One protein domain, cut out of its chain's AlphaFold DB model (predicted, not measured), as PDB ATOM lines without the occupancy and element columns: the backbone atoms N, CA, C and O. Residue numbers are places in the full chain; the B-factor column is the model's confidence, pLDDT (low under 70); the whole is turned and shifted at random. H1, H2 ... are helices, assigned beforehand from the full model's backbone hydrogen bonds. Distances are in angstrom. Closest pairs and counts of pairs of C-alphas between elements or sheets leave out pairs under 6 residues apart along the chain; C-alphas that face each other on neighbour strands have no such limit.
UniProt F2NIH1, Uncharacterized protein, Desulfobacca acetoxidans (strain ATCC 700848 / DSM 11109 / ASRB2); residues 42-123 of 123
ATOM      1  N   ILE A  42      33.609  39.741  22.614       87.62
ATOM      2  CA  ILE A  42      34.373  40.980  22.850       87.62
ATOM      3  C   ILE A  42      35.701  40.947  22.082       87.62
ATOM      4  O   ILE A  42      36.152  41.977  21.588       87.62
ATOM      5  N   GLU A  43      36.306  39.767  21.912       93.12
ATOM      6  CA  GLU A  43      37.542  39.595  21.150       93.12
ATOM      7  C   GLU A  43      37.419  40.081  19.699       93.12
ATOM      8  O   GLU A  43      38.395  40.610  19.174       93.12
ATOM      9  N   THR A  44      36.238  40.019  19.071       94.62
ATOM     10  CA  THR A  44      36.015  40.630  17.746       94.62
ATOM     11  C   THR A  44      36.312  42.127  17.758       94.62
ATOM     12  O   THR A  44      36.922  42.644  16.824       94.62
ATOM     13  N   TRP A  45      35.912  42.827  18.819       94.62
ATOM     14  CA  TRP A  45      36.159  44.259  18.966       94.62
ATOM     15  C   TRP A  45      37.619  44.546  19.306       94.62
ATOM     16  O   TRP A  45      38.186  45.501  18.787       94.62
ATOM     17  N   LEU A  46      38.264  43.695  20.107       96.25
ATOM     18  CA  LEU A  46      39.693  43.840  20.405       96.25
ATOM     19  C   LEU A  46      40.560  43.687  19.146       96.25
ATOM     20  O   LEU A  46      41.515  44.436  18.964       96.25
ATOM     21  N   LEU A  47      40.199  42.767  18.243       96.94
ATOM     22  CA  LEU A  47      40.879  42.572  16.954       96.94
ATOM     23  C   LEU A  47      40.789  43.785  16.018       96.94
ATOM     24  O   LEU A  47      41.555  43.875  15.057       96.94
ATOM     25  N   ALA A  48      39.866  44.714  16.277       97.00
ATOM     26  CA  ALA A  48      39.679  45.898  15.455       97.00
ATOM     27  C   ALA A  48      40.767  46.956  15.645       97.00
ATOM     28  O   ALA A  48      40.913  47.823  14.780       97.00
ATOM     29  N   ASP A  49      41.538  46.875  16.733       97.50
ATOM     30  CA  ASP A  49      42.623  47.805  17.009       97.50
ATOM     31  C   ASP A  49      43.974  47.107  17.207       97.50
ATOM     32  O   ASP A  49      44.441  46.856  18.320       97.50
ATOM     33  N   GLU A  50      44.669  46.864  16.095       97.00
ATOM     34  CA  GLU A  50      46.006  46.269  16.099       97.00
ATOM     35  C   GLU A  50      47.046  47.106  16.859       97.00
ATOM     36  O   GLU A  50      48.028  46.557  17.355       97.00
ATOM     37  N   ARG A  51      46.834  48.423  16.999       97.44
ATOM     38  CA  ARG A  51      47.746  49.287  17.763       97.44
ATOM     39  C   ARG A  51      47.602  49.038  19.257       97.44
ATOM     40  O   ARG A  51      48.615  48.921  19.938       97.44
ATOM     41  N   ALA A  52      46.374  48.903  19.752       97.75
ATOM     42  CA  ALA A  52      46.119  48.548  21.145       97.75
ATOM     43  C   ALA A  52      46.708  47.174  21.489       97.75
ATOM     44  O   ALA A  52      47.388  47.032  22.506       97.75
ATOM     45  N   ILE A  53      46.547  46.190  20.595       97.81
ATOM     46  CA  ILE A  53      47.199  44.882  20.746       97.81
ATOM     47  C   ILE A  53      48.724  45.056  20.769       97.81
ATOM     48  O   ILE A  53      49.383  44.567  21.687       97.81
ATOM     49  N   GLY A  54      49.277  45.802  19.809       97.31
ATOM     50  CA  GLY A  54      50.709  46.077  19.693       97.31
ATOM     51  C   GLY A  54      51.320  46.730  20.936       97.31
ATOM     52  O   GLY A  54      52.406  46.339  21.363       97.31
ATOM     53  N   ASN A  55      50.596  47.652  21.572       96.75
ATOM     54  CA  ASN A  55      51.011  48.293  22.822       96.75
ATOM     55  C   ASN A  55      51.138  47.283  23.971       96.75
ATOM     56  O   ASN A  55      52.071  47.367  24.765       96.75
ATOM     57  N   VAL A  56      50.224  46.311  24.049       95.56
ATOM     58  CA  VAL A  56      50.225  45.286  25.103       95.56
ATOM     59  C   VAL A  56      51.302  44.226  24.877       95.56
ATOM     60  O   VAL A  56      51.878  43.728  25.848       95.56
ATOM     61  N   VAL A  57      51.588  43.879  23.618       96.06
ATOM     62  CA  VAL A  57      52.631  42.894  23.283       96.06
ATOM     63  C   VAL A  57      54.025  43.496  23.095       96.06
ATOM     64  O   VAL A  57      54.996  42.754  22.993       96.06
ATOM     65  N   GLY A  58      54.146  44.825  23.053       95.56
ATOM     66  CA  GLY A  58      55.423  45.526  22.890       95.56
ATOM     67  C   GLY A  58      56.041  45.395  21.494       95.56
ATOM     68  O   GLY A  58      57.248  45.570  21.337       95.56
ATOM     69  N   GLN A  59      55.240  45.075  20.478       95.44
ATOM     70  CA  GLN A  59      55.695  44.915  19.097       95.44
ATOM     71  C   GLN A  59      54.603  45.302  18.099       95.44
ATOM     72  O   GLN A  59      53.423  45.363  18.434       95.44
ATOM     73  N   HIS A  60      54.990  45.550  16.848       96.25
ATOM     74  CA  HIS A  60      54.027  45.832  15.789       96.25
ATOM     75  C   HIS A  60      53.154  44.603  15.496       96.25
ATOM     76  O   HIS A  60      53.665  43.496  15.320       96.25
ATOM     77  N   VAL A  61      51.842  44.822  15.406       96.88
ATOM     78  CA  VAL A  61      50.850  43.818  15.011       96.88
ATOM     79  C   VAL A  61      50.207  44.285  13.704       96.88
ATOM     80  O   VAL A  61      49.740  45.426  13.643       96.88
ATOM     81  N   PRO A  62      50.195  43.451  12.649       94.69
ATOM     82  CA  PRO A  62      49.525  43.803  11.405       94.69
ATOM     83  C   PRO A  62      47.999  43.825  11.598       94.69
ATOM     84  O   PRO A  62      47.471  43.056  12.404       94.69
ATOM     85  N   PRO A  63      47.267  44.666  10.845       95.31
ATOM     86  CA  PRO A  63      45.815  44.702  10.923       95.31
ATOM     87  C   PRO A  63      45.212  43.372  10.464       95.31
ATOM     88  O   PRO A  63      45.614  42.808   9.443       95.31
ATOM     89  N   VAL A  64      44.194  42.900  11.183       94.69
ATOM     90  CA  VAL A  64      43.390  41.758  10.735       94.69
ATOM     91  C   VAL A  64      42.539  42.207   9.553       94.69
ATOM     92  O   VAL A  64      41.838  43.220   9.623       94.69
ATOM     93  N   MET A  65      42.636  41.485   8.441       92.69
ATOM     94  CA  MET A  65      41.966  41.841   7.191       92.69
ATOM     95  C   MET A  65      40.555  41.256   7.126       92.69
ATOM     96  O   MET A  65      40.280  40.200   7.687       92.69
ATOM     97  N   GLY A  66      39.675  41.929   6.384       91.06
ATOM     98  CA  GLY A  66      38.298  41.491   6.173       91.06
ATOM     99  C   GLY A  66      37.321  41.944   7.260       91.06
ATOM    100  O   GLY A  66      37.612  42.832   8.070       91.06
ATOM    101  N   SER A  67      36.130  41.351   7.213       91.31
ATOM    102  CA  SER A  67      35.032  41.626   8.137       91.31
ATOM    103  C   SER A  67      35.270  40.898   9.457       91.31
ATOM    104  O   SER A  67      35.232  39.671   9.517       91.31
ATOM    105  N   LEU A  68      35.535  41.658  10.521       92.88
ATOM    106  CA  LEU A  68      35.843  41.093  11.838       92.88
ATOM    107  C   LEU A  68      34.624  40.414  12.474       92.88
ATOM    108  O   LEU A  68      34.773  39.461  13.233       92.88
ATOM    109  N   GLU A  69      33.420  40.886  12.146       89.25
ATOM    110  CA  GLU A  69      32.162  40.334  12.662       89.25
ATOM    111  C   GLU A  69      31.750  39.017  11.984       89.25
ATOM    112  O   GLU A  69      30.847  38.344  12.480       89.25
ATOM    113  N   ASP A  70      32.433  38.633  10.898       90.00
ATOM    114  CA  ASP A  70      32.252  37.348  10.210       90.00
ATOM    115  C   ASP A  70      33.286  36.291  10.643       90.00
ATOM    116  O   ASP A  70      33.236  35.148  10.186       90.00
ATOM    117  N   ILE A  71      34.231  36.645  11.525       89.06
ATOM    118  CA  ILE A  71      35.195  35.691  12.078       89.06
ATOM    119  C   ILE A  71      34.450  34.724  13.001       89.06
ATOM    120  O   ILE A  71      33.857  35.137  13.994       89.06
ATOM    121  N   GLU A  72      34.521  33.428  12.696       86.44
ATOM    122  CA  GLU A  72      33.827  32.382  13.457       86.44
ATOM    123  C   GLU A  72      34.362  32.242  14.891       86.44
ATOM    124  O   GLU A  72      33.584  32.149  15.838       86.44
ATOM    125  N   ASN A  73      35.690  32.273  15.053       88.25
ATOM    126  CA  ASN A  73      36.377  32.103  16.339       88.25
ATOM    127  C   ASN A  73      37.352  33.271  16.594       88.25
ATOM    128  O   ASN A  73      38.571  33.120  16.470       88.25
ATOM    129  N   PRO A  74      36.843  34.473  16.928       91.81
ATOM    130  CA  PRO A  74      37.672  35.667  17.136       91.81
ATOM    131  C   PRO A  74      38.655  35.516  18.304       91.81
ATOM    132  O   PRO A  74      39.772  36.028  18.246       91.81
ATOM    133  N   LYS A  75      38.286  34.752  19.338       91.00
ATOM    134  CA  LYS A  75      39.174  34.440  20.460       91.00
ATOM    135  C   LYS A  75      40.424  33.684  20.014       91.00
ATOM    136  O   LYS A  75      41.524  34.077  20.392       91.00
ATOM    137  N   ASP A  76      40.275  32.670  19.165       92.75
ATOM    138  CA  ASP A  76      41.410  31.900  18.644       92.75
ATOM    139  C   ASP A  76      42.332  32.778  17.792       92.75
ATOM    140  O   ASP A  76      43.555  32.697  17.907       92.75
ATOM    141  N   CYS A  77      41.753  33.683  16.995       94.06
ATOM    142  CA  CYS A  77      42.517  34.657  16.218       94.06
ATOM    143  C   CYS A  77      43.349  35.577  17.130       94.06
ATOM    144  O   CYS A  77      44.556  35.735  16.925       94.06
ATOM    145  N   LEU A  78      42.743  36.125  18.188       95.12
ATOM    146  CA  LEU A  78      43.449  36.972  19.150       95.12
ATOM    147  C   LEU A  78      44.536  36.193  19.905       95.12
ATOM    148  O   LEU A  78      45.662  36.673  20.050       95.12
ATOM    149  N   MET A  79      44.233  34.965  20.332       95.31
ATOM    150  CA  MET A  79      45.199  34.066  20.966       95.31
ATOM    151  C   MET A  79      46.398  33.785  20.058       95.31
ATOM    152  O   MET A  79      47.536  33.799  20.532       95.31
ATOM    153  N   GLN A  80      46.176  33.565  18.761       95.38
ATOM    154  CA  GLN A  80      47.244  33.322  17.795       95.38
ATOM    155  C   GLN A  80      48.158  34.544  17.634       95.38
ATOM    156  O   GLN A  80      49.384  34.391  17.595       95.38
ATOM    157  N   ILE A  81      47.589  35.754  17.598       96.06
ATOM    158  CA  ILE A  81      48.358  37.006  17.526       96.06
ATOM    159  C   ILE A  81      49.248  37.162  18.764       96.06
ATOM    160  O   ILE A  81      50.455  37.374  18.629       96.06
ATOM    161  N   LEU A  82      48.686  36.997  19.966       95.62
ATOM    162  CA  LEU A  82      49.457  37.095  21.209       95.62
ATOM    163  C   LEU A  82      50.531  36.005  21.300       95.62
ATOM    164  O   LEU A  82      51.680  36.293  21.631       95.62
ATOM    165  N   THR A  83      50.194  34.768  20.927       95.19
ATOM    166  CA  THR A  83      51.133  33.637  20.949       95.19
ATOM    167  C   THR A  83      52.307  33.871  20.002       95.19
ATOM    168  O   THR A  83      53.450  33.587  20.356       95.19
ATOM    169  N   THR A  84      52.059  34.454  18.826       94.75
ATOM    170  CA  THR A  84      53.118  34.844  17.880       94.75
ATOM    171  C   THR A  84      54.070  35.874  18.499       94.75
ATOM    172  O   THR A  84      55.275  35.831  18.257       94.75
ATOM    173  N   ALA A  85      53.554  36.749  19.365       94.06
ATOM    174  CA  ALA A  85      54.339  37.687  20.165       94.06
ATOM    175  C   ALA A  85      54.939  37.079  21.450       94.06
ATOM    176  O   ALA A  85      55.530  37.797  22.251       94.06
ATOM    177  N   LYS A  86      54.798  35.762  21.669       95.25
ATOM    178  CA  LYS A  86      55.185  35.045  22.899       95.25
ATOM    179  C   LYS A  86      54.485  35.564  24.163       95.25
ATOM    180  O   LYS A  86      55.019  35.450  25.264       95.25
ATOM    181  N   VAL A  87      53.279  36.103  24.008       94.62
ATOM    182  CA  VAL A  87      52.407  36.554  25.097       94.62
ATOM    183  C   VAL A  87      51.245  35.571  25.239       94.62
ATOM    184  O   VAL A  87      50.589  35.221  24.261       94.62
ATOM    185  N   GLY A  88      50.982  35.103  26.459       92.69
ATOM    186  CA  GLY A  88      49.820  34.260  26.742       92.69
ATOM    187  C   GLY A  88      48.527  35.076  26.765       92.69
ATOM    188  O   GLY A  88      48.512  36.195  27.277       92.69
ATOM    189  N   TYR A  89      47.438  34.511  26.241       92.75
ATOM    190  CA  TYR A  89      46.113  35.109  26.401       92.75
ATOM    191  C   TYR A  89      45.611  34.910  27.832       92.75
ATOM    192  O   TYR A  89      45.546  33.782  28.321       92.75
ATOM    193  N   THR A  90      45.242  36.009  28.483       92.62
ATOM    194  CA  THR A  90      44.598  36.037  29.800       92.62
ATOM    195  C   THR A  90      43.542  37.138  29.816       92.62
ATOM    196  O   THR A  90      43.628  38.092  29.039       92.62
ATOM    197  N   ASP A  91      42.584  37.049  30.737       89.75
ATOM    198  CA  ASP A  91      41.567  38.093  30.923       89.75
ATOM    199  C   ASP A  91      42.205  39.451  31.255       89.75
ATOM    200  O   ASP A  91      41.752  40.495  30.790       89.75
ATOM    201  N   GLU A  92      43.320  39.444  31.994       94.12
ATOM    202  CA  GLU A  92      44.107  40.648  32.272       94.12
ATOM    203  C   GLU A  92      44.640  41.282  30.978       94.12
ATOM    204  O   GLU A  92      44.542  42.495  30.792       94.12
ATOM    205  N   LYS A  93      45.170  40.472  30.053       94.06
ATOM    206  CA  LYS A  93      45.672  40.964  28.765       94.06
ATOM    207  C   LYS A  93      44.546  41.483  27.884       94.06
ATOM    208  O   LYS A  93      44.699  42.549  27.297       94.06
ATOM    209  N   ALA A  94      43.410  40.791  27.842       93.31
ATOM    210  CA  ALA A  94      42.221  41.281  27.154       93.31
ATOM    211  C   ALA A  94      41.765  42.640  27.720       93.31
ATOM    212  O   ALA A  94      41.506  43.568  26.957       93.31
ATOM    213  N   GLY A  95      41.764  42.792  29.050       94.88
ATOM    214  CA  GLY A  95      41.454  44.053  29.725       94.88
ATOM    215  C   GLY A  95      42.446  45.176  29.409       94.88
ATOM    216  O   GLY A  95      42.033  46.307  29.169       94.88
ATOM    217  N   GLN A  96      43.745  44.873  29.340       97.38
ATOM    218  CA  GLN A  96      44.773  45.844  28.942       97.38
ATOM    219  C   GLN A  96      44.589  46.312  27.493       97.38
ATOM    220  O   GLN A  96      44.719  47.504  27.221       97.38
ATOM    221  N   ILE A  97      44.252  45.398  26.574       97.38
ATOM    222  CA  ILE A  97      43.963  45.749  25.176       97.38
ATOM    223  C   ILE A  97      42.723  46.639  25.122       97.38
ATOM    224  O   ILE A  97      42.767  47.700  24.511       97.38
ATOM    225  N   ALA A  98      41.646  46.247  25.811       96.19
ATOM    226  CA  ALA A  98      40.408  47.017  25.864       96.19
ATOM    227  C   ALA A  98      40.626  48.435  26.418       96.19
ATOM    228  O   ALA A  98      40.095  49.396  25.872       96.19
ATOM    229  N   ALA A  99      41.443  48.582  27.466       96.56
ATOM    230  CA  ALA A  99      41.760  49.877  28.066       96.56
ATOM    231  C   ALA A  99      42.578  50.795  27.141       96.56
ATOM    232  O   ALA A  99      42.507  52.015  27.273       96.56
ATOM    233  N   ALA A 100      43.359  50.220  26.224       96.81
ATOM    234  CA  ALA A 100      44.164  50.957  25.254       96.81
ATOM    235  C   ALA A 100      43.455  51.169  23.904       96.81
ATOM    236  O   ALA A 100      44.026  51.822  23.030       96.81
ATOM    237  N   ALA A 101      42.267  50.593  23.715       97.06
ATOM    238  CA  ALA A 101      41.601  50.547  22.423       97.06
ATOM    239  C   ALA A 101      40.947  51.877  22.032       97.06
ATOM    240  O   ALA A 101      40.293  52.541  22.837       97.06
ATOM    241  N   ASP A 102      41.074  52.226  20.753       97.00
ATOM    242  CA  ASP A 102      40.371  53.354  20.151       97.00
ATOM    243  C   ASP A 102      38.928  52.961  19.793       97.00
ATOM    244  O   ASP A 102      38.670  52.219  18.840       97.00
ATOM    245  N   LEU A 103      37.963  53.484  20.556       95.12
ATOM    246  CA  LEU A 103      36.544  53.182  20.365       95.12
ATOM    247  C   LEU A 103      35.992  53.671  19.019       95.12
ATOM    248  O   LEU A 103      35.071  53.044  18.496       95.12
ATOM    249  N   GLU A 104      36.534  54.745  18.437       96.19
ATOM    250  CA  GLU A 104      36.100  55.208  17.112       96.19
ATOM    251  C   GLU A 104      36.585  54.257  16.024       96.19
ATOM    252  O   GLU A 104      35.849  53.923  15.091       96.19
ATOM    253  N   LYS A 105      37.805  53.743  16.176       95.62
ATOM    254  CA  LYS A 105      38.335  52.716  15.283       95.62
ATOM    255  C   LYS A 105      37.535  51.418  15.376       95.62
ATOM    256  O   LYS A 105      37.206  50.840  14.337       95.62
ATOM    257  N   ILE A 106      37.179  50.987  16.590       95.56
ATOM    258  CA  ILE A 106      36.297  49.830  16.793       95.56
ATOM    259  C   ILE A 106      34.941  50.087  16.126       95.56
ATOM    260  O   ILE A 106      34.481  49.246  15.359       95.56
ATOM    261  N   ALA A 107      34.318  51.248  16.344       94.50
ATOM    262  CA  ALA A 107      33.025  51.586  15.744       94.50
ATOM    263  C   ALA A 107      33.056  51.585  14.212       94.50
ATOM    264  O   ALA A 107      32.120  51.104  13.575       94.50
ATOM    265  N   TYR A 108      34.152  52.059  13.619       94.44
ATOM    266  CA  TYR A 108      34.348  52.026  12.174       94.44
ATOM    267  C   TYR A 108      34.505  50.597  11.628       94.44
ATOM    268  O   TYR A 108      33.954  50.264  10.579       94.44
ATOM    269  N   ARG A 109      35.263  49.740  12.322       94.56
ATOM    270  CA  ARG A 109      35.587  48.373  11.872       94.56
ATOM    271  C   ARG A 109      34.520  47.331  12.223       94.56
ATOM    272  O   ARG A 109      34.468  46.296  11.560       94.56
ATOM    273  N   CYS A 110      33.700  47.590  13.237       93.38
ATOM    274  CA  CYS A 110      32.698  46.675  13.780       93.38
ATOM    275  C   CYS A 110      31.322  47.369  13.846       93.38
ATOM    276  O   CYS A 110      30.985  47.992  14.858       93.38
ATOM    277  N   PRO A 111      30.490  47.269  12.791       90.75
ATOM    278  CA  PRO A 111      29.172  47.909  12.757       90.75
ATOM    279  C   PRO A 111      28.232  47.496  13.904       90.75
ATOM    280  O   PRO A 111      27.396  48.288  14.338       90.75
ATOM    281  N   GLY A 112      28.340  46.264  14.400       88.50
ATOM    282  CA  GLY A 112      27.632  45.781  15.582       88.50
ATOM    283  C   GLY A 112      28.051  46.480  16.870       88.50
ATOM    284  O   GLY A 112      27.180  46.767  17.688       88.50
ATOM    285  N   PHE A 113      29.332  46.830  17.026       91.31
ATOM    286  CA  PHE A 113      29.774  47.682  18.135       91.31
ATOM    287  C   PHE A 113      29.159  49.078  18.039       91.31
ATOM    288  O   PHE A 113      28.667  49.592  19.038       91.31
ATOM    289  N   ASN A 114      29.137  49.685  16.846       91.06
ATOM    290  CA  ASN A 114      28.563  51.022  16.697       91.06
ATOM    291  C   ASN A 114      27.073  51.048  17.077       91.06
ATOM    292  O   ASN A 114      26.664  51.905  17.854       91.06
ATOM    293  N   ARG A 115      26.290  50.056  16.625       87.69
ATOM    294  CA  ARG A 115      24.880  49.911  17.035       87.69
ATOM    295  C   ARG A 115      24.732  49.756  18.549       87.69
ATOM    296  O   ARG A 115      23.898  50.411  19.157       87.69
ATOM    297  N   PHE A 116      25.567  48.919  19.167       86.44
ATOM    298  CA  PHE A 116      25.577  48.740  20.620       86.44
ATOM    299  C   PHE A 116      25.901  50.042  21.370       86.44
ATOM    300  O   PHE A 116      25.265  50.358  22.373       86.44
ATOM    301  N   ARG A 117      26.870  50.816  20.873       88.12
ATOM    302  CA  ARG A 117      27.252  52.116  21.433       88.12
ATOM    303  C   ARG A 117      26.107  53.129  21.349       88.12
ATOM    304  O   ARG A 117      25.838  53.797  22.344       88.12
ATOM    305  N   GLU A 118      25.436  53.215  20.202       87.75
ATOM    306  CA  GLU A 118      24.255  54.068  19.997       87.75
ATOM    307  C   GLU A 118      23.116  53.676  20.953       87.75
ATOM    308  O   GLU A 118      22.575  54.525  21.658       87.75
ATOM    309  N   ASP A 119      22.824  52.377  21.073       82.31
ATOM    310  CA  ASP A 119      21.774  51.870  21.962       82.31
ATOM    311  C   ASP A 119      21.988  52.266  23.432       82.31
ATOM    312  O   ASP A 119      21.009  52.560  24.129       82.31
ATOM    313  N   ILE A 120      23.248  52.275  23.889       81.88
ATOM    314  CA  ILE A 120      23.641  52.677  25.247       81.88
ATOM    315  C   ILE A 120      23.546  54.189  25.439       81.88
ATOM    316  O   ILE A 120      23.083  54.623  26.487       81.88
ATOM    317  N   GLN A 121      23.992  54.990  24.470       79.88
ATOM    318  CA  GLN A 121      23.930  56.455  24.569       79.88
ATOM    319  C   GLN A 121      22.488  56.980  24.580       79.88
ATOM    320  O   GLN A 121      22.216  58.015  25.181       79.88
ATOM    321  N   ASP A 122      21.571  56.240  23.959       68.88
ATOM    322  CA  ASP A 122      20.136  56.520  23.948       68.88
ATOM    323  C   ASP A 122      19.386  56.061  25.225       68.88
ATOM    324  O   ASP A 122      18.148  56.111  25.249       68.88
ATOM    325  N   CYS A 123      20.080  55.529  26.241       61.09
ATOM    326  CA  CYS A 123      19.494  55.114  27.526       61.09
ATOM    327  C   CYS A 123      19.586  56.222  28.582       61.09
ATOM    328  O   CYS A 123      18.562  56.422  29.277       61.09
TER     329      CYS A 123
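AT A GLANCE: This is residues 42 to 123 of the 123 residues of an uncharacterized protein of Desulfobacca acetoxidans (strain ATCC 700848 / DSM 11109 / ASRB2) (UniProt F2NIH1). A small helical domain has the short helix H1 in its middle, with H3 and H4 packed on it and H2 packed on H4; H5 and H6 make a corner towards one end of the long axis. The last residues, 118 to 123, of which 118 to 121 belong to H6, stick out at that end, and a long link without a named element, residues 58 to 73, runs from H2 to H3. The printed part has 82 residues with six named helices, in the order H1, H2, H3, H4, H5, H6 along the chain, and no named strand; the class is all helix. It is compact, with a radius of gyration of the C-alphas of 12.5 A, yet its outline is elongated, with spans of 41 by 23 by 19 A.

IN THESE COORDINATES: H1 is residues 42 to 46, five residues, and begins with the C-alpha of Ile 42 at (34.373, 40.980, 22.850). H2 is residues 50 to 57, 10.3 A from first to last C-alpha. After residues 58 to 73 comes H3, residues 74 to 84, 15.5 A from first to last C-alpha. H4 is residues 91 to 100, 14.3 A long by the same measure, and begins with the C-alpha of Asp 91 at (41.567, 38.093, 30.923). H5 is residues 103 to 109, seven residues. H6 is residues 111 to 121, 15.5 A from first to last C-alpha, and ends with the C-alpha of Gln 121 at (23.930, 56.455, 24.569). H3 and H6, with 11 residues each, are the longest helices by residues.

HOW THE PARTS SIT: The centre of H1 is the nearest to the mean of the C-alphas, at 4.1 A. H1 and H3 touch, their closest C-alphas being those of Thr 44 and Pro 74, 5.3 A apart. H1 and H4 touch as well, with the C-alphas of Leu 46 and Ala 98 closest at 6.4 A. H1 and H2 are close but not clearly touching: the C-alphas of Leu 46 and Ile 53 are closest, at 7.6 A. H2 and H4 touch, with 9 pairs of C-alphas within 8 A and the closest, those of Ala 52 and Ala 100, 5.1 A apart; they run opposite ways at a steep tilt of 51 degrees. H2 and H3 are close but not clearly touching, with the C-alphas of Val 57 and Leu 82 closest at 6.9 A. H3 and H4 are apart. H1 is close to H5 but not clearly touching it, with the C-alphas of Trp 45 and Ile 106 closest at 6.0 A. H1 and H6 are likewise close but not clearly touching, the C-alphas of Trp 45 and Phe 113 being closest at 7.3 A. H5 and H6 touch only at the corner by their link, where the C-alphas of Ala 107 and Asn 114 are closest at 4.6 A. They run opposite ways at a steep tilt of 37 degrees, only just past shallow. H6 is apart from H2, H3 and H4, and H5 is apart from the same three helices. In H1, H2, H3, H4, H5 and H6 every O i to N i+4 pair is within hydrogen-bond range.

THE WHOLE: The two C-alphas farthest apart are those of Lys 86 and Cys 123, 41.2 A. The printed part runs from residue 42 to residue 123, the chain's last residue, and has no cut. The link from H2 to H3 is long, with 16 residues, and its C-alphas lie 9 to 16 A from the mean of all C-alphas. The link from H3 to H4 is short, and the links H1 to H2, H4 to H5 and H5 to H6 are tight. Residues 118 to 123 stand free. The mean pLDDT of the printed part is 92.7, and residues 122 to 123 are under 70.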